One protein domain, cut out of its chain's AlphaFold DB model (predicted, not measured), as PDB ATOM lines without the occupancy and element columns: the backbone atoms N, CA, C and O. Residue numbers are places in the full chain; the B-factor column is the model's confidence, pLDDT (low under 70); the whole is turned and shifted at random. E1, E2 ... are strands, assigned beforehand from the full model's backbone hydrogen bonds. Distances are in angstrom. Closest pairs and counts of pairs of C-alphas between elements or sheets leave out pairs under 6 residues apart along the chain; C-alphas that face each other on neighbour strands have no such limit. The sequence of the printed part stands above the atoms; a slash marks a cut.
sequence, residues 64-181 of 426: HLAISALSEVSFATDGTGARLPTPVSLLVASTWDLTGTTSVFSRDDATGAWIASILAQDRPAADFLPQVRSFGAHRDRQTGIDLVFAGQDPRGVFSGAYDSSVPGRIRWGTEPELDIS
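AT A GLANCE: This is residues 64 to 181 of the 426 residues of an uncharacterized protein of Betaproteobacteria bacterium (UniProt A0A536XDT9). Two strongly twisted four-stranded sheets, E1 to E4 and E5 to E8, stand face to face as a sandwich, their strands at only 4 degrees to each other but their best planes 44 degrees apart. The first sheet, with its long hairpin E1 and E2, comes first in sequence, and the link from E4 to E5 leads over to the second; edge strands E1 and E5 come close along one side. The 118 printed residues hold no named helix and eight strands, E1 to E8 in chain order, an all-strand domain. Each sheet is antiparallel and is a meander, each strand the antiparallel neighbour of the one before. The whole is compact, with a radius of gyration of the C-alphas of 14.0 A and spans of 47 by 34 by 19 A.

IN THESE COORDINATES: E1, residues 64 to 77, begins at C-alpha 64 (59.625, 0.344, 32.029), measures 32.3 A and bends by 54 degrees at residue 67. E2, residues 83 to 97, measures 35.2 A and bends by 95 degrees at residue 86. E3 is residues 101 to 107, 18.6 A, and E4 residues 114 to 121, 19.5 A. E5, residues 131 to 139, begins at C-alpha 131 (50.161, -4.563, 31.583), measures 24.1 A and bends by 54 degrees at residue 134. E6 is residues 146 to 153, 22.9 A; E7 residues 156 to 162, 20.3 A. E8, residues 170 to 172, 6.0 A, ends at C-alpha 172 (39.115, 6.067, 33.073).

HOW THE PARTS SIT: In the first sheet, E1 and E2 form a hairpin at 168 degrees, with N 71 and O 92 2.9 A apart, within hydrogen-bond range. In the hairpin E2 and E3, N 93 and O 105 are 2.8 A apart; in E3 and E4, N 104 and O 117, 2.8 A. In the second sheet, the hairpin E5 and E6 has N 149 and O 136 at 2.8 A, E6 and E7 has N 150 and O 158 at 2.8 A, and E7 and E8 has N 171 and O 161 at 2.9 A. Between the sheets, E1 and E5 touch, the closest C-alphas being those of Ala 69 and Arg 133, 5.4 A apart. E4 and E8 have 2 pairs of C-alphas within 8 A, the closest being those of Leu 119 and Trp 172, 7.4 A apart. E1 and E4 are apart, as are E5 and E8.

THE WHOLE: The two C-alphas farthest apart, those of Pro 85 and Ala 126, are 47.3 A apart. The printed part has no cut and no long link. Residues 178 to 179 pair antiparallel with residues 156 to 157 of E7. The mean pLDDT of the printed part is 96.9, and no printed residue is under 70.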
ATOM      1  N   HIS A  64      60.442   0.699  33.183       97.69
ATOM      2  CA  HIS A  64      59.625   0.344  32.029       97.69
ATOM      3  C   HIS A  64      60.463  -0.469  31.044       97.69
ATOM      4  O   HIS A  64      61.375   0.068  30.420       97.69
ATOM      5  N   LEU A  65      60.184  -1.767  30.911       96.44
ATOM      6  CA  LEU A  65      60.981  -2.662  30.062       96.44
ATOM      7  C   LEU A  65      60.617  -2.599  28.581       96.44
ATOM      8  O   LEU A  65      61.485  -2.786  27.732       96.44
ATOM      9  N   ALA A  66      59.344  -2.393  28.258       97.44
ATOM     10  CA  ALA A  66      58.860  -2.347  26.884       97.44
ATOM     11  C   ALA A  66      57.585  -1.516  26.780       97.44
ATOM     12  O   ALA A  66      56.829  -1.439  27.748       97.44
ATOM     13  N   ILE A  67      57.319  -0.957  25.601       98.38
ATOM     14  CA  ILE A  67      55.987  -0.462  25.248       98.38
ATOM     15  C   ILE A  67      55.089  -1.677  24.993       98.38
ATOM     16  O   ILE A  67      55.375  -2.510  24.128       98.38
ATOM     17  N   SER A  68      54.031  -1.821  25.786       97.00
ATOM     18  CA  SER A  68      53.155  -2.995  25.761       97.00
ATOM     19  C   SER A  68      51.998  -2.850  24.780       97.00
ATOM     20  O   SER A  68      51.661  -3.833  24.126       97.00
ATOM     21  N   ALA A  69      51.462  -1.636  24.645       98.12
ATOM     22  CA  ALA A  69      50.415  -1.249  23.705       98.12
ATOM     23  C   ALA A  69      50.639   0.205  23.255       98.12
ATOM     24  O   ALA A  69      51.167   1.012  24.022       98.12
ATOM     25  N   LEU A  70      50.254   0.530  22.018       98.62
ATOM     26  CA  LEU A  70      50.335   1.862  21.412       98.62
ATOM     27  C   LEU A  70      49.217   1.960  20.371       98.62
ATOM     28  O   LEU A  70      49.119   1.080  19.520       98.62
ATOM     29  N   SER A  71      48.366   2.978  20.462       97.94
ATOM     30  CA  SER A  71      47.256   3.167  19.524       97.94
ATOM     31  C   SER A  71      46.841   4.631  19.435       97.94
ATOM     32  O   SER A  71      46.994   5.384  20.396       97.94
ATOM     33  N   GLU A  72      46.279   5.024  18.297       98.00
ATOM     34  CA  GLU A  72      45.486   6.244  18.203       98.00
ATOM     35  C   GLU A  72      44.046   5.930  18.621       98.00
ATOM     36  O   GLU A  72      43.478   4.903  18.246       98.00
ATOM     37  N   VAL A  73      43.447   6.824  19.402       97.81
ATOM     38  CA  VAL A  73      42.038   6.757  19.798       97.81
ATOM     39  C   VAL A  73      41.365   8.070  19.441       97.81
ATOM     40  O   VAL A  73      41.961   9.133  19.601       97.81
ATOM     41  N   SER A  74      40.137   8.003  18.930       98.00
ATOM     42  CA  SER A  74      39.408   9.175  18.441       98.00
ATOM     43  C   SER A  74      38.053   9.308  19.121       98.00
ATOM     44  O   SER A  74      37.337   8.326  19.296       98.00
ATOM     45  N   PHE A  75      37.700  10.544  19.459       98.69
ATOM     46  CA  PHE A  75      36.469  10.916  20.139       98.69
ATOM     47  C   PHE A  75      35.762  12.013  19.344       98.69
ATOM     48  O   PHE A  75      36.340  13.058  19.048       98.69
ATOM     49  N   ALA A  76      34.501  11.797  19.008       98.62
ATOM     50  CA  ALA A  76      33.569  12.788  18.483       98.62
ATOM     51  C   ALA A  76      32.533  13.218  19.538       98.62
ATOM     52  O   ALA A  76      31.894  14.261  19.372       98.62
ATOM     53  N   THR A  77      32.372  12.457  20.621       98.75
ATOM     54  CA  THR A  77      31.608  12.810  21.822       98.75
ATOM     55  C   THR A  77      32.434  12.705  23.099       98.75
ATOM     56  O   THR A  77      33.455  12.023  23.151       98.75
ATOM     57  N   ASP A  78      31.998  13.421  24.133       98.25
ATOM     58  CA  ASP A  78      32.572  13.356  25.476       98.25
ATOM     59  C   ASP A  78      31.925  12.261  26.346       98.25
ATOM     60  O   ASP A  78      31.015  11.545  25.918       98.25
ATOM     61  N   GLY A  79      32.370  12.164  27.602       97.19
ATOM     62  CA  GLY A  79      31.835  11.234  28.606       97.19
ATOM     63  C   GLY A  79      30.367  11.432  29.018       97.19
ATOM     64  O   GLY A  79      29.871  10.668  29.841       97.19
ATOM     65  N   THR A  80      29.663  12.423  28.467       97.00
ATOM     66  CA  THR A  80      28.207  12.606  28.615       97.00
ATOM     67  C   THR A  80      27.428  12.226  27.350       97.00
ATOM     68  O   THR A  80      26.199  12.247  27.360       97.00
ATOM     69  N   GLY A  81      28.125  11.882  26.259       97.00
ATOM     70  CA  GLY A  81      27.539  11.646  24.940       97.00
ATOM     71  C   GLY A  81      27.319  12.935  24.141       97.00
ATOM     72  O   GLY A  81      26.815  12.885  23.016       97.00
ATOM     73  N   ALA A  82      27.713  14.093  24.682       97.88
ATOM     74  CA  ALA A  82      27.613  15.363  23.982       97.88
ATOM     75  C   ALA A  82      28.673  15.452  22.880       97.88
ATOM     76  O   ALA A  82      29.820  15.041  23.052       97.88
ATOM     77  N   ARG A  83      28.285  15.987  21.718       98.31
ATOM     78  CA  ARG A  83      29.181  16.125  20.564       98.31
ATOM     79  C   ARG A  83      30.261  17.166  20.842       98.31
ATOM     80  O   ARG A  83      29.954  18.300  21.201       98.31
ATOM     81  N   LEU A  84      31.511  16.795  20.590       98.38
ATOM     82  CA  LEU A  84      32.637  17.715  20.644       98.38
ATOM     83  C   LEU A  84      32.556  18.718  19.481       98.38
ATOM     84  O   LEU A  84      32.201  18.327  18.364       98.38
ATOM     85  N   PRO A  85      32.927  19.997  19.689       97.56
ATOM     86  CA  PRO A  85      32.973  20.986  18.608       97.56
ATOM     87  C   PRO A  85      33.875  20.561  17.444       97.56
ATOM     88  O   PRO A  85      33.623  20.890  16.287       97.56
ATOM     89  N   THR A  86      34.937  19.818  17.748       97.00
ATOM     90  CA  THR A  86      35.828  19.186  16.776       97.00
ATOM     91  C   THR A  86      36.225  17.823  17.332       97.00
ATOM     92  O   THR A  86      36.525  17.754  18.527       97.00
ATOM     93  N   PRO A  87      36.210  16.749  16.520       98.00
ATOM     94  CA  PRO A  87      36.724  15.459  16.956       98.00
ATOM     95  C   PRO A  87      38.165  15.571  17.461       98.00
ATOM     96  O   PRO A  87      38.963  16.333  16.914       98.00
ATOM     97  N   VAL A  88      38.486  14.816  18.506       98.00
ATOM     98  CA  VAL A  88      39.807  14.789  19.133       98.00
ATOM     99  C   VAL A  88      40.406  13.406  18.953       98.00
ATOM    100  O   VAL A  88      39.780  12.418  19.324       98.00
ATOM    101  N   SER A  89      41.631  13.345  18.439       98.19
ATOM    102  CA  SER A  89      42.433  12.123  18.392       98.19
ATOM    103  C   SER A  89      43.582  12.232  19.389       98.19
ATOM    104  O   SER A  89      44.200  13.290  19.504       98.19
ATOM    105  N   LEU A  90      43.859  11.157  20.122       98.56
ATOM    106  CA  LEU A  90      44.947  11.062  21.093       98.56
ATOM    107  C   LEU A  90      45.789   9.825  20.785       98.56
ATOM    108  O   LEU A  90      45.242   8.751  20.540       98.56
ATOM    109  N   LEU A  91      47.113   9.953  20.858       98.88
ATOM    110  CA  LEU A  91      48.005   8.797  20.907       98.88
ATOM    111  C   LEU A  91      48.121   8.312  22.349       98.88
ATOM    112  O   LEU A  91      48.484   9.082  23.243       98.88
ATOM    113  N   VAL A  92      47.832   7.033  22.568       98.88
ATOM    114  CA  VAL A  92      47.888   6.399  23.885       98.88
ATOM    115  C   VAL A  92      48.838   5.213  23.888       98.88
ATOM    116  O   VAL A  92      48.950   4.489  22.900       98.88
ATOM    117  N   ALA A  93      49.529   5.011  25.005       98.81
ATOM    118  CA  ALA A  93      50.492   3.936  25.188       98.81
ATOM    119  C   ALA A  93      50.380   3.298  26.575       98.81
ATOM    120  O   ALA A  93      49.855   3.888  27.517       98.81
ATOM    121  N   SER A  94      50.926   2.097  26.717       98.62
ATOM    122  CA  SER A  94      51.179   1.461  28.010       98.62
ATOM    123  C   SER A  94      52.527   0.750  27.991       98.62
ATOM    124  O   SER A  94      53.157   0.614  26.936       98.62
ATOM    125  N   THR A  95      53.003   0.331  29.159       98.19
ATOM    126  CA  THR A  95      54.351  -0.201  29.348       98.19
ATOM    127  C   THR A  95      54.366  -1.475  30.189       98.19
ATOM    128  O   THR A  95      53.436  -1.795  30.927       98.19
ATOM    129  N   TRP A  96      55.473  -2.209  30.095       96.94
ATOM    130  CA  TRP A  96      55.860  -3.240  31.054       96.94
ATOM    131  C   TRP A  96      56.546  -2.603  32.258       96.94
ATOM    132  O   TRP A  96      57.773  -2.487  32.282       96.94
ATOM    133  N   ASP A  97      55.753  -2.188  33.238       96.94
ATOM    134  CA  ASP A  97      56.246  -1.599  34.480       96.94
ATOM    135  C   ASP A  97      56.648  -2.683  35.495       96.94
ATOM    136  O   ASP A  97      55.830  -3.472  35.978       96.94
ATOM    137  N   LEU A  98      57.928  -2.705  35.863       95.94
ATOM    138  CA  LEU A  98      58.483  -3.655  36.825       95.94
ATOM    139  C   LEU A  98      58.003  -3.463  38.265       95.94
ATOM    140  O   LEU A  98      58.239  -4.346  39.091       95.94
ATOM    141  N   THR A  99      57.350  -2.347  38.596       95.69
ATOM    142  CA  THR A  99      56.689  -2.185  39.900       95.69
ATOM    143  C   THR A  99      55.321  -2.866  39.937       95.69
ATOM    144  O   THR A  99      54.779  -3.069  41.022       95.69
ATOM    145  N   GLY A 100      54.760  -3.214  38.772       95.94
ATOM    146  CA  GLY A 100      53.405  -3.740  38.620       95.94
ATOM    147  C   GLY A 100      52.304  -2.676  38.569       95.94
ATOM    148  O   GLY A 100      51.121  -3.020  38.585       95.94
ATOM    149  N   THR A 101      52.669  -1.391  38.501       97.38
ATOM    150  CA  THR A 101      51.711  -0.323  38.187       97.38
ATOM    151  C   THR A 101      51.308  -0.428  36.721       97.38
ATOM    152  O   THR A 101      52.145  -0.321  35.834       97.38
ATOM    153  N   THR A 102      50.019  -0.578  36.435       97.75
ATOM    154  CA  THR A 102      49.521  -0.467  35.064       97.75
ATOM    155  C   THR A 102      49.016   0.945  34.809       97.75
ATOM    156  O   THR A 102      48.082   1.400  35.471       97.75
ATOM    157  N   SER A 103      49.622   1.624  33.835       98.00
ATOM    158  CA  SER A 103      49.251   2.984  33.435       98.00
ATOM    159  C   SER A 103      48.912   3.058  31.951       98.00
ATOM    160  O   SER A 103      49.494   2.334  31.138       98.00
ATOM    161  N   VAL A 104      48.011   3.972  31.602       98.69
ATOM    162  CA  VAL A 104      47.824   4.450  30.232       98.69
ATOM    163  C   VAL A 104      48.398   5.853  30.139       98.69
ATOM    164  O   VAL A 104      47.992   6.751  30.873       98.69
ATOM    165  N   PHE A 105      49.351   6.037  29.238       98.75
ATOM    166  CA  PHE A 105      49.957   7.322  28.941       98.75
ATOM    167  C   PHE A 105      49.257   7.926  27.733       98.75
ATOM    168  O   PHE A 105      49.132   7.254  26.715       98.75
ATOM    169  N   SER A 106      48.820   9.178  27.829       98.69
ATOM    170  CA  SER A 106      48.261   9.929  26.700       98.69
ATOM    171  C   SER A 106      49.223  11.033  26.295       98.69
ATOM    172  O   SER A 106      49.722  11.768  27.154       98.69
ATOM    173  N   ARG A 107      49.495  11.141  24.999       98.62
ATOM    174  CA  ARG A 107      50.371  12.169  24.449       98.62
ATOM    175  C   ARG A 107      49.627  13.501  24.330       98.62
ATOM    176  O   ARG A 107      48.522  13.558  23.799       98.62
ATOM    177  N   ASP A 108      50.242  14.577  24.803       97.81
ATOM    178  CA  ASP A 108      49.826  15.946  24.510       97.81
ATOM    179  C   ASP A 108      50.594  16.458  23.290       97.81
ATOM    180  O   ASP A 108      51.796  16.718  23.349       97.81
ATOM    181  N   ASP A 109      49.895  16.627  22.170       96.56
ATOM    182  CA  ASP A 109      50.510  17.052  20.915       96.56
ATOM    183  C   ASP A 109      51.056  18.468  20.908       96.56
ATOM    184  O   ASP A 109      52.014  18.740  20.182       96.56
ATOM    185  N   ALA A 110      50.512  19.350  21.747       95.00
ATOM    186  CA  ALA A 110      50.989  20.721  21.826       95.00
ATOM    187  C   ALA A 110      52.374  20.805  22.482       95.00
ATOM    188  O   ALA A 110      53.180  21.662  22.123       95.00
ATOM    189  N   THR A 111      52.651  19.924  23.445       96.25
ATOM    190  CA  THR A 111      53.863  19.982  24.277       96.25
ATOM    191  C   THR A 111      54.839  18.840  24.006       96.25
ATOM    192  O   THR A 111      56.026  18.957  24.302       96.25
ATOM    193  N   GLY A 112      54.358  17.733  23.443       96.44
ATOM    194  CA  GLY A 112      55.086  16.473  23.340       96.44
ATOM    195  C   GLY A 112      55.178  15.684  24.646       96.44
ATOM    196  O   GLY A 112      55.884  14.679  24.695       96.44
ATOM    197  N   ALA A 113      54.488  16.119  25.702       97.62
ATOM    198  CA  ALA A 113      54.485  15.426  26.981       97.62
ATOM    199  C   ALA A 113      53.612  14.164  26.938       97.62
ATOM    200  O   ALA A 113      52.575  14.131  26.280       97.62
ATOM    201  N   TRP A 114      54.005  13.145  27.699       98.50
ATOM    202  CA  TRP A 114      53.213  11.938  27.924       98.50
ATOM    203  C   TRP A 114      52.679  11.950  29.353       98.50
ATOM    204  O   TRP A 114      53.448  12.024  30.309       98.50
ATOM    205  N   ILE A 115      51.356  11.915  29.501       98.31
ATOM    206  CA  ILE A 115      50.670  12.079  30.786       98.31
ATOM    207  C   ILE A 115      50.086  10.736  31.211       98.31
ATOM    208  O   ILE A 115      49.287  10.152  30.482       98.31
ATOM    209  N   ALA A 116      50.482  10.256  32.389       98.00
ATOM    210  CA  ALA A 116      50.070   8.959  32.912       98.00
ATOM    211  C   ALA A 116      48.728   9.017  33.659       98.00
ATOM    212  O   ALA A 116      48.536   9.855  34.539       98.00
ATOM    213  N   SER A 117      47.869   8.040  33.381       98.19
ATOM    214  CA  SER A 117      46.696   7.679  34.179       98.19
ATOM    215  C   SER A 117      46.873   6.253  34.696       98.19
ATOM    216  O   SER A 117      47.022   5.319  33.908       98.19
ATOM    217  N   ILE A 118      46.876   6.074  36.017       97.81
ATOM    218  CA  ILE A 118      47.026   4.754  36.644       97.81
ATOM    219  C   ILE A 118      45.679   4.032  36.601       97.81
ATOM    220  O   ILE A 118      44.687   4.562  37.096       97.81
ATOM    221  N   LEU A 119      45.659   2.820  36.045       97.81
ATOM    222  CA  LEU A 119      44.477   1.954  36.034       97.81
ATOM    223  C   LEU A 119      44.478   0.974  37.205       97.81
ATOM    224  O   LEU A 119      43.446   0.721  37.818       97.81
ATOM    225  N   ALA A 120      45.641   0.394  37.503       97.19
ATOM    226  CA  ALA A 120      45.749  -0.698  38.458       97.19
ATOM    227  C   ALA A 120      47.152  -0.800  39.061       97.19
ATOM    228  O   ALA A 120      48.137  -0.314  38.503       97.19
ATOM    229  N   GLN A 121      47.237  -1.492  40.194       97.06
ATOM    230  CA  GLN A 121      48.485  -1.906  40.817       97.06
ATOM    231  C   GLN A 121      48.363  -3.377  41.187       97.06
ATOM    232  O   GLN A 121      47.551  -3.742  42.038       97.06
ATOM    233  N   ASP A 122      49.199  -4.208  40.578       95.44
ATOM    234  CA  ASP A 122      49.204  -5.649  40.799       95.44
ATOM    235  C   ASP A 122      50.631  -6.118  41.081       95.44
ATOM    236  O   ASP A 122      51.603  -5.440  40.757       95.44
ATOM    237  N   ARG A 123      50.789  -7.262  41.747       93.06
ATOM    238  CA  ARG A 123      52.122  -7.778  42.079       93.06
ATOM    239  C   ARG A 123      52.740  -8.460  40.850       93.06
ATOM    240  O   ARG A 123      52.164  -9.442  40.383       93.06
ATOM    241  N   PRO A 124      53.924  -8.033  40.372       92.38
ATOM    242  CA  PRO A 124      54.644  -8.749  39.325       92.38
ATOM    243  C   PRO A 124      55.000 -10.181  39.742       92.38
ATOM    244  O   PRO A 124      55.371 -10.430  40.894       92.38
ATOM    245  N   ALA A 125      54.949 -11.108  38.789       88.12
ATOM    246  CA  ALA A 125      55.470 -12.464  38.921       88.12
ATOM    247  C   ALA A 125      56.680 -12.658  37.990       88.12
ATOM    248  O   ALA A 125      56.878 -11.896  37.047       88.12
ATOM    249  N   ALA A 126      57.500 -13.681  38.248       83.00
ATOM    250  CA  ALA A 126      58.733 -13.925  37.485       83.00
ATOM    251  C   ALA A 126      58.489 -14.092  35.972       83.00
ATOM    252  O   ALA A 126      59.323 -13.729  35.151       83.00
ATOM    253  N   ASP A 127      57.329 -14.627  35.624       81.44
ATOM    254  CA  ASP A 127      56.907 -15.023  34.289       81.44
ATOM    255  C   ASP A 127      55.630 -14.280  33.835       81.44
ATOM    256  O   ASP A 127      55.007 -14.648  32.838       81.44
ATOM    257  N   PHE A 128      55.235 -13.216  34.551       86.25
ATOM    258  CA  PHE A 128      54.114 -12.351  34.175       86.25
ATOM    259  C   PHE A 128      54.213 -10.953  34.766       86.25
ATOM    260  O   PHE A 128      54.311 -10.769  35.980       86.25
ATOM    261  N   LEU A 129      54.111  -9.972  33.877       91.69
ATOM    262  CA  LEU A 129      54.036  -8.563  34.221       91.69
ATOM    263  C   LEU A 129      52.615  -8.056  33.954       91.69
ATOM    264  O   LEU A 129      52.133  -8.234  32.828       91.69
ATOM    265  N   PRO A 130      51.966  -7.426  34.952       94.50
ATOM    266  CA  PRO A 130      50.740  -6.673  34.733       94.50
ATOM    267  C   PRO A 130      50.953  -5.590  33.674       94.50
ATOM    268  O   PRO A 130      51.987  -4.918  33.676       94.50
ATOM    269  N   GLN A 131      50.013  -5.451  32.743       95.62
ATOM    270  CA  GLN A 131      50.161  -4.563  31.583       95.62
ATOM    271  C   GLN A 131      48.808  -4.267  30.939       95.62
ATOM    272  O   GLN A 131      47.906  -5.097  31.013       95.62
ATOM    273  N   VAL A 132      48.693  -3.153  30.209       97.94
ATOM    274  CA  VAL A 132      47.699  -3.068  29.127       97.94
ATOM    275  C   VAL A 132      48.313  -3.683  27.880       97.94
ATOM    276  O   VAL A 132      49.367  -3.237  27.420       97.94
ATOM    277  N   ARG A 133      47.671  -4.719  27.344       95.38
ATOM    278  CA  ARG A 133      48.163  -5.463  26.179       95.38
ATOM    279  C   ARG A 133      47.540  -5.007  24.865       95.38
ATOM    280  O   ARG A 133      48.184  -5.112  23.828       95.38
ATOM    281  N   SER A 134      46.316  -4.498  24.910       97.44
ATOM    282  CA  SER A 134      45.596  -4.023  23.734       97.44
ATOM    283  C   SER A 134      44.724  -2.822  24.076       97.44
ATOM    284  O   SER A 134      44.281  -2.659  25.217       97.44
ATOM    285  N   PHE A 135      44.484  -1.988  23.068       98.56
ATOM    286  CA  PHE A 135      43.487  -0.929  23.120       98.56
ATOM    287  C   PHE A 135      42.348  -1.245  22.151       98.56
ATOM    288  O   PHE A 135      42.565  -1.858  21.107       98.56
ATOM    289  N   GLY A 136      41.143  -0.814  22.500       97.75
ATOM    290  CA  GLY A 136      39.972  -0.819  21.628       97.75
ATOM    291  C   GLY A 136      39.279   0.536  21.663       97.75
ATOM    292  O   GLY A 136      39.511   1.333  22.568       97.75
ATOM    293  N   ALA A 137      38.410   0.797  20.696       97.88
ATOM    294  CA  ALA A 137      37.538   1.962  20.703       97.88
ATOM    295  C   ALA A 137      36.150   1.559  20.209       97.88
ATOM    296  O   ALA A 137      36.029   0.665  19.372       97.88
ATOM    297  N   HIS A 138      35.114   2.189  20.754       98.50
ATOM    298  CA  HIS A 138      33.735   1.963  20.340       98.50
ATOM    299  C   HIS A 138      32.859   3.137  20.753       98.50
ATOM    300  O   HIS A 138      32.995   3.664  21.858       98.50
ATOM    301  N   ARG A 139      31.907   3.498  19.896       98.50
ATOM    302  CA  ARG A 139      30.814   4.387  20.273       98.50
ATOM    303  C   ARG A 139      29.680   3.570  20.861       98.50
ATOM    304  O   ARG A 139      28.982   2.876  20.125       98.50
ATOM    305  N   ASP A 140      29.446   3.711  22.160       98.56
ATOM    306  CA  ASP A 140      28.307   3.077  22.810       98.56
ATOM    307  C   ASP A 140      27.003   3.564  22.156       98.56
ATOM    308  O   ASP A 140      26.674   4.752  22.169       98.56
ATOM    309  N   ARG A 141      26.250   2.644  21.546       97.81
ATOM    310  CA  ARG A 141      25.095   3.008  20.708       97.81
ATOM    311  C   ARG A 141      23.864   3.433  21.498       97.81
ATOM    312  O   ARG A 141      22.929   3.962  20.902       97.81
ATOM    313  N   GLN A 142      23.834   3.183  22.806       98.25
ATOM    314  CA  GLN A 142      22.706   3.556  23.660       98.25
ATOM    315  C   GLN A 142      22.935   4.907  24.336       98.25
ATOM    316  O   GLN A 142      22.015   5.715  24.421       98.25
ATOM    317  N   THR A 143      24.156   5.163  24.798       98.19
ATOM    318  CA  THR A 143      24.536   6.403  25.492       98.19
ATOM    319  C   THR A 143      25.107   7.458  24.546       98.19
ATOM    320  O   THR A 143      25.070   8.645  24.855       98.19
ATOM    321  N   GLY A 144      25.620   7.053  23.381       98.31
ATOM    322  CA  GLY A 144      26.277   7.937  22.419       98.31
ATOM    323  C   GLY A 144      27.688   8.372  22.826       98.31
ATOM    324  O   GLY A 144      28.237   9.273  22.190       98.31
ATOM    325  N   ILE A 145      28.269   7.775  23.867       98.75
ATOM    326  CA  ILE A 145      29.624   8.075  24.342       98.75
ATOM    327  C   ILE A 145      30.641   7.347  23.458       98.75
ATOM    328  O   ILE A 145      30.539   6.135  23.266       98.75
ATOM    329  N   ASP A 146      31.636   8.072  22.952       98.81
ATOM    330  CA  ASP A 146      32.821   7.462  22.357       98.81
ATOM    331  C   ASP A 146      33.763   7.016  23.482       98.81
ATOM    332  O   ASP A 146      34.199   7.817  24.316       98.81
ATOM    333  N   LEU A 147      34.039   5.717  23.525       98.81
ATOM    334  CA  LEU A 147      34.829   5.068  24.561       98.81
ATOM    335  C   LEU A 147      36.133   4.529  23.979       98.81
ATOM    336  O   LEU A 147      36.162   3.967  22.881       98.81
ATOM    337  N   VAL A 148      37.193   4.630  24.771       98.81
ATOM    338  CA  VAL A 148      38.413   3.835  24.627       98.81
ATOM    339  C   VAL A 148      38.394   2.701  25.649       98.81
ATOM    340  O   VAL A 148      37.918   2.871  26.769       98.81
ATOM    341  N   PHE A 149      38.942   1.550  25.278       98.88
ATOM    342  CA  PHE A 149      39.072   0.375  26.128       98.88
ATOM    343  C   PHE A 149      40.541   0.009  26.287       98.88
ATOM    344  O   PHE A 149      41.286   0.001  25.310       98.88
ATOM    345  N   ALA A 150      40.949  -0.315  27.509       98.81
ATOM    346  CA  ALA A 150      42.268  -0.836  27.833       98.81
ATOM    347  C   ALA A 150      42.123  -2.277  28.324       98.81
ATOM    348  O   ALA A 150      41.533  -2.536  29.376       98.81
ATOM    349  N   GLY A 151      42.664  -3.216  27.553       98.25
ATOM    350  CA  GLY A 151      42.756  -4.617  27.932       98.25
ATOM    351  C   GLY A 151      43.897  -4.829  28.918       98.25
ATOM    352  O   GLY A 151      45.043  -4.991  28.494       98.25
ATOM    353  N   GLN A 152      43.592  -4.770  30.213       97.06
ATOM    354  CA  GLN A 152      44.567  -4.895  31.287       97.06
ATOM    355  C   GLN A 152      44.646  -6.330  31.800       97.06
ATOM    356  O   GLN A 152      43.656  -6.922  32.218       97.06
ATOM    357  N   ASP A 153      45.856  -6.862  31.838       92.25
ATOM    358  CA  ASP A 153      46.142  -8.146  32.450       92.25
ATOM    359  C   ASP A 153      46.690  -7.876  33.865       92.25
ATOM    360  O   ASP A 153      47.648  -7.105  33.989       92.25
ATOM    361  N   PRO A 154      46.153  -8.487  34.938       93.06
ATOM    362  CA  PRO A 154      45.171  -9.574  34.951       93.06
ATOM    363  C   PRO A 154      43.717  -9.155  35.245       93.06
ATOM    364  O   PRO A 154      42.883 -10.040  35.413       93.06
ATOM    365  N   ARG A 155      43.389  -7.866  35.408       95.06
ATOM    366  CA  ARG A 155      42.070  -7.448  35.927       95.06
ATOM    367  C   ARG A 155      40.970  -7.450  34.877       95.06
ATOM    368  O   ARG A 155      39.831  -7.750  35.212       95.06
ATOM    369  N   GLY A 156      41.291  -7.151  33.626       96.75
ATOM    370  CA  GLY A 156      40.371  -7.201  32.498       96.75
ATOM    371  C   GLY A 156      40.192  -5.876  31.777       96.75
ATOM    372  O   GLY A 156      41.149  -5.137  31.568       96.75
ATOM    373  N   VAL A 157      38.980  -5.604  31.303       98.69
ATOM    374  CA  VAL A 157      38.733  -4.498  30.368       98.69
ATOM    375  C   VAL A 157      38.318  -3.246  31.126       98.69
ATOM    376  O   VAL A 157      37.220  -3.199  31.670       98.69
ATOM    377  N   PHE A 158      39.158  -2.215  31.117       98.81
ATOM    378  CA  PHE A 158      38.794  -0.874  31.581       98.81
ATOM    379  C   PHE A 158      38.256  -0.049  30.417       98.81
ATOM    380  O   PHE A 158      38.755  -0.177  29.300       98.81
ATOM    381  N   SER A 159      37.293   0.831  30.678       98.62
ATOM    382  CA  SER A 159      36.830   1.830  29.714       98.62
ATOM    383  C   SER A 159      37.166   3.245  30.177       98.62
ATOM    384  O   SER A 159      37.307   3.522  31.372       98.62
ATOM    385  N   GLY A 160      37.332   4.146  29.218       98.56
ATOM    386  CA  GLY A 160      37.555   5.561  29.451       98.56
ATOM    387  C   GLY A 160      36.842   6.402  28.404       98.56
ATOM    388  O   GLY A 160      36.681   5.982  27.261       98.56
ATOM    389  N   ALA A 161      36.419   7.597  28.800       98.62
ATOM    390  CA  ALA A 161      35.788   8.565  27.907       98.62
ATOM    391  C   ALA A 161      36.600   9.858  27.854       98.62
ATOM    392  O   ALA A 161      37.329  10.186  28.799       98.62
ATOM    393  N   TYR A 162      36.452  10.612  26.766       98.75
ATOM    394  CA  TYR A 162      37.097  11.913  26.649       98.75
ATOM    395  C   TYR A 162      36.583  12.889  27.711       98.75
ATOM    396  O   TYR A 162      35.376  13.096  27.867       98.75
ATOM    397  N   ASP A 163      37.521  13.522  28.407       98.12
ATOM    398  CA  ASP A 163      37.261  14.588  29.365       98.12
ATOM    399  C   ASP A 163      38.447  15.554  29.381       98.12
ATOM    400  O   ASP A 163      39.498  15.278  29.955       98.12
ATOM    401  N   SER A 164      38.272  16.725  28.769       96.31
ATOM    402  CA  SER A 164      39.328  17.744  28.684       96.31
ATOM    403  C   SER A 164      39.810  18.294  30.036       96.31
ATOM    404  O   SER A 164      40.859  18.933  30.080       96.31
ATOM    405  N   SER A 165      39.066  18.067  31.126       96.56
ATOM    406  CA  SER A 165      39.391  18.587  32.459       96.56
ATOM    407  C   SER A 165      40.372  17.716  33.247       96.56
ATOM    408  O   SER A 165      40.931  18.187  34.239       96.56
ATOM    409  N   VAL A 166      40.598  16.463  32.831       97.19
ATOM    410  CA  VAL A 166      41.529  15.555  33.517       97.19
ATOM    411  C   VAL A 166      42.886  15.487  32.816       97.19
ATOM    412  O   VAL A 166      42.962  15.612  31.589       97.19
ATOM    413  N   PRO A 167      43.977  15.236  33.564       95.50
ATOM    414  CA  PRO A 167      45.263  14.893  32.969       95.50
ATOM    415  C   PRO A 167      45.126  13.739  31.967       95.50
ATOM    416  O   PRO A 167      44.392  12.782  32.200       95.50
ATOM    417  N   GLY A 168      45.795  13.854  30.819       96.38
ATOM    418  CA  GLY A 168      45.709  12.869  29.735       96.38
ATOM    419  C   GLY A 168      44.394  12.894  28.945       96.38
ATOM    420  O   GLY A 168      44.274  12.175  27.963       96.38
ATOM    421  N   ARG A 169      43.430  13.745  29.324       98.31
ATOM    422  CA  ARG A 169      42.143  13.973  28.640       98.31
ATOM    423  C   ARG A 169      41.231  12.749  28.503       98.31
ATOM    424  O   ARG A 169      40.278  12.776  27.728       98.31
ATOM    425  N   ILE A 170      41.504  11.692  29.264       98.69
ATOM    426  CA  ILE A 170      40.691  10.477  29.313       98.69
ATOM    427  C   ILE A 170      40.354  10.193  30.771       98.69
ATOM    428  O   ILE A 170      41.240   9.946  31.594       98.69
ATOM    429  N   ARG A 171      39.061  10.202  31.090       98.56
ATOM    430  CA  ARG A 171      38.557   9.775  32.393       98.56
ATOM    431  C   ARG A 171      38.303   8.275  32.347       98.56
ATOM    432  O   ARG A 171      37.306   7.830  31.787       98.56
ATOM    433  N   TRP A 172      39.222   7.517  32.932       98.56
ATOM    434  CA  TRP A 172      39.115   6.067  33.073       98.56
ATOM    435  C   TRP A 172      38.179   5.678  34.219       98.56
ATOM    436  O   TRP A 172      38.149   6.343  35.259       98.56
ATOM    437  N   GLY A 173      37.440   4.585  34.035       97.50
ATOM    438  CA  GLY A 173      36.744   3.904  35.121       97.50
ATOM    439  C   GLY A 173      37.734   3.385  36.166       97.50
ATOM    440  O   GLY A 173      38.861   3.012  35.843       97.50
ATOM    441  N   THR A 174      37.321   3.366  37.433       95.69
ATOM    442  CA  THR A 174      38.166   2.888  38.543       95.69
ATOM    443  C   THR A 174      38.188   1.366  38.668       95.69
ATOM    444  O   THR A 174      39.050   0.825  39.348       95.69
ATOM    445  N   GLU A 175      37.244   0.683  38.023       96.62
ATOM    446  CA  GLU A 175      37.096  -0.772  38.001       96.62
ATOM    447  C   GLU A 175      36.909  -1.239  36.549       96.62
ATOM    448  O   GLU A 175      36.398  -0.465  35.728       96.62
ATOM    449  N   PRO A 176      37.296  -2.480  36.208       97.62
ATOM    450  CA  PRO A 176      37.067  -3.012  34.872       97.62
ATOM    451  C   PRO A 176      35.565  -3.228  34.602       97.62
ATOM    452  O   PRO A 176      34.834  -3.724  35.457       97.62
ATOM    453  N   GLU A 177      35.110  -2.923  33.380       97.62
ATOM    454  CA  GLU A 177      33.776  -3.302  32.885       97.62
ATOM    455  C   GLU A 177      33.633  -4.828  32.759       97.62
ATOM    456  O   GLU A 177      32.563  -5.382  33.015       97.62
ATOM    457  N   LEU A 178      34.715  -5.511  32.367       97.75
ATOM    458  CA  LEU A 178      34.806  -6.971  32.322       97.75
ATOM    459  C   LEU A 178      35.962  -7.436  33.197       97.75
ATOM    460  O   LEU A 178      37.120  -7.304  32.813       97.75
ATOM    461  N   ASP A 179      35.629  -8.000  34.352       95.69
ATOM    462  CA  ASP A 179      36.577  -8.564  35.312       95.69
ATOM    463  C   ASP A 179      36.984  -9.989  34.900       95.69
ATOM    464  O   ASP A 179      36.165 -10.916  34.924       95.69
ATOM    465  N   ILE A 180      38.258 -10.172  34.537       92.44
ATOM    466  CA  ILE A 180      38.810 -11.468  34.108       92.44
ATOM    467  C   ILE A 180      38.677 -12.528  35.200       92.44
ATOM    468  O   ILE A 180      38.503 -13.700  34.881       92.44
ATOM    469  N   SER A 181      38.697 -12.170  36.487       90.50
ATOM    470  CA  SER A 181      38.566 -13.170  37.558       90.50
ATOM    471  C   SER A 181      37.216 -13.902  37.552       90.50
ATOM    472  O   SER A 181      37.076 -14.954  38.176       90.50
TER     473      SER A 181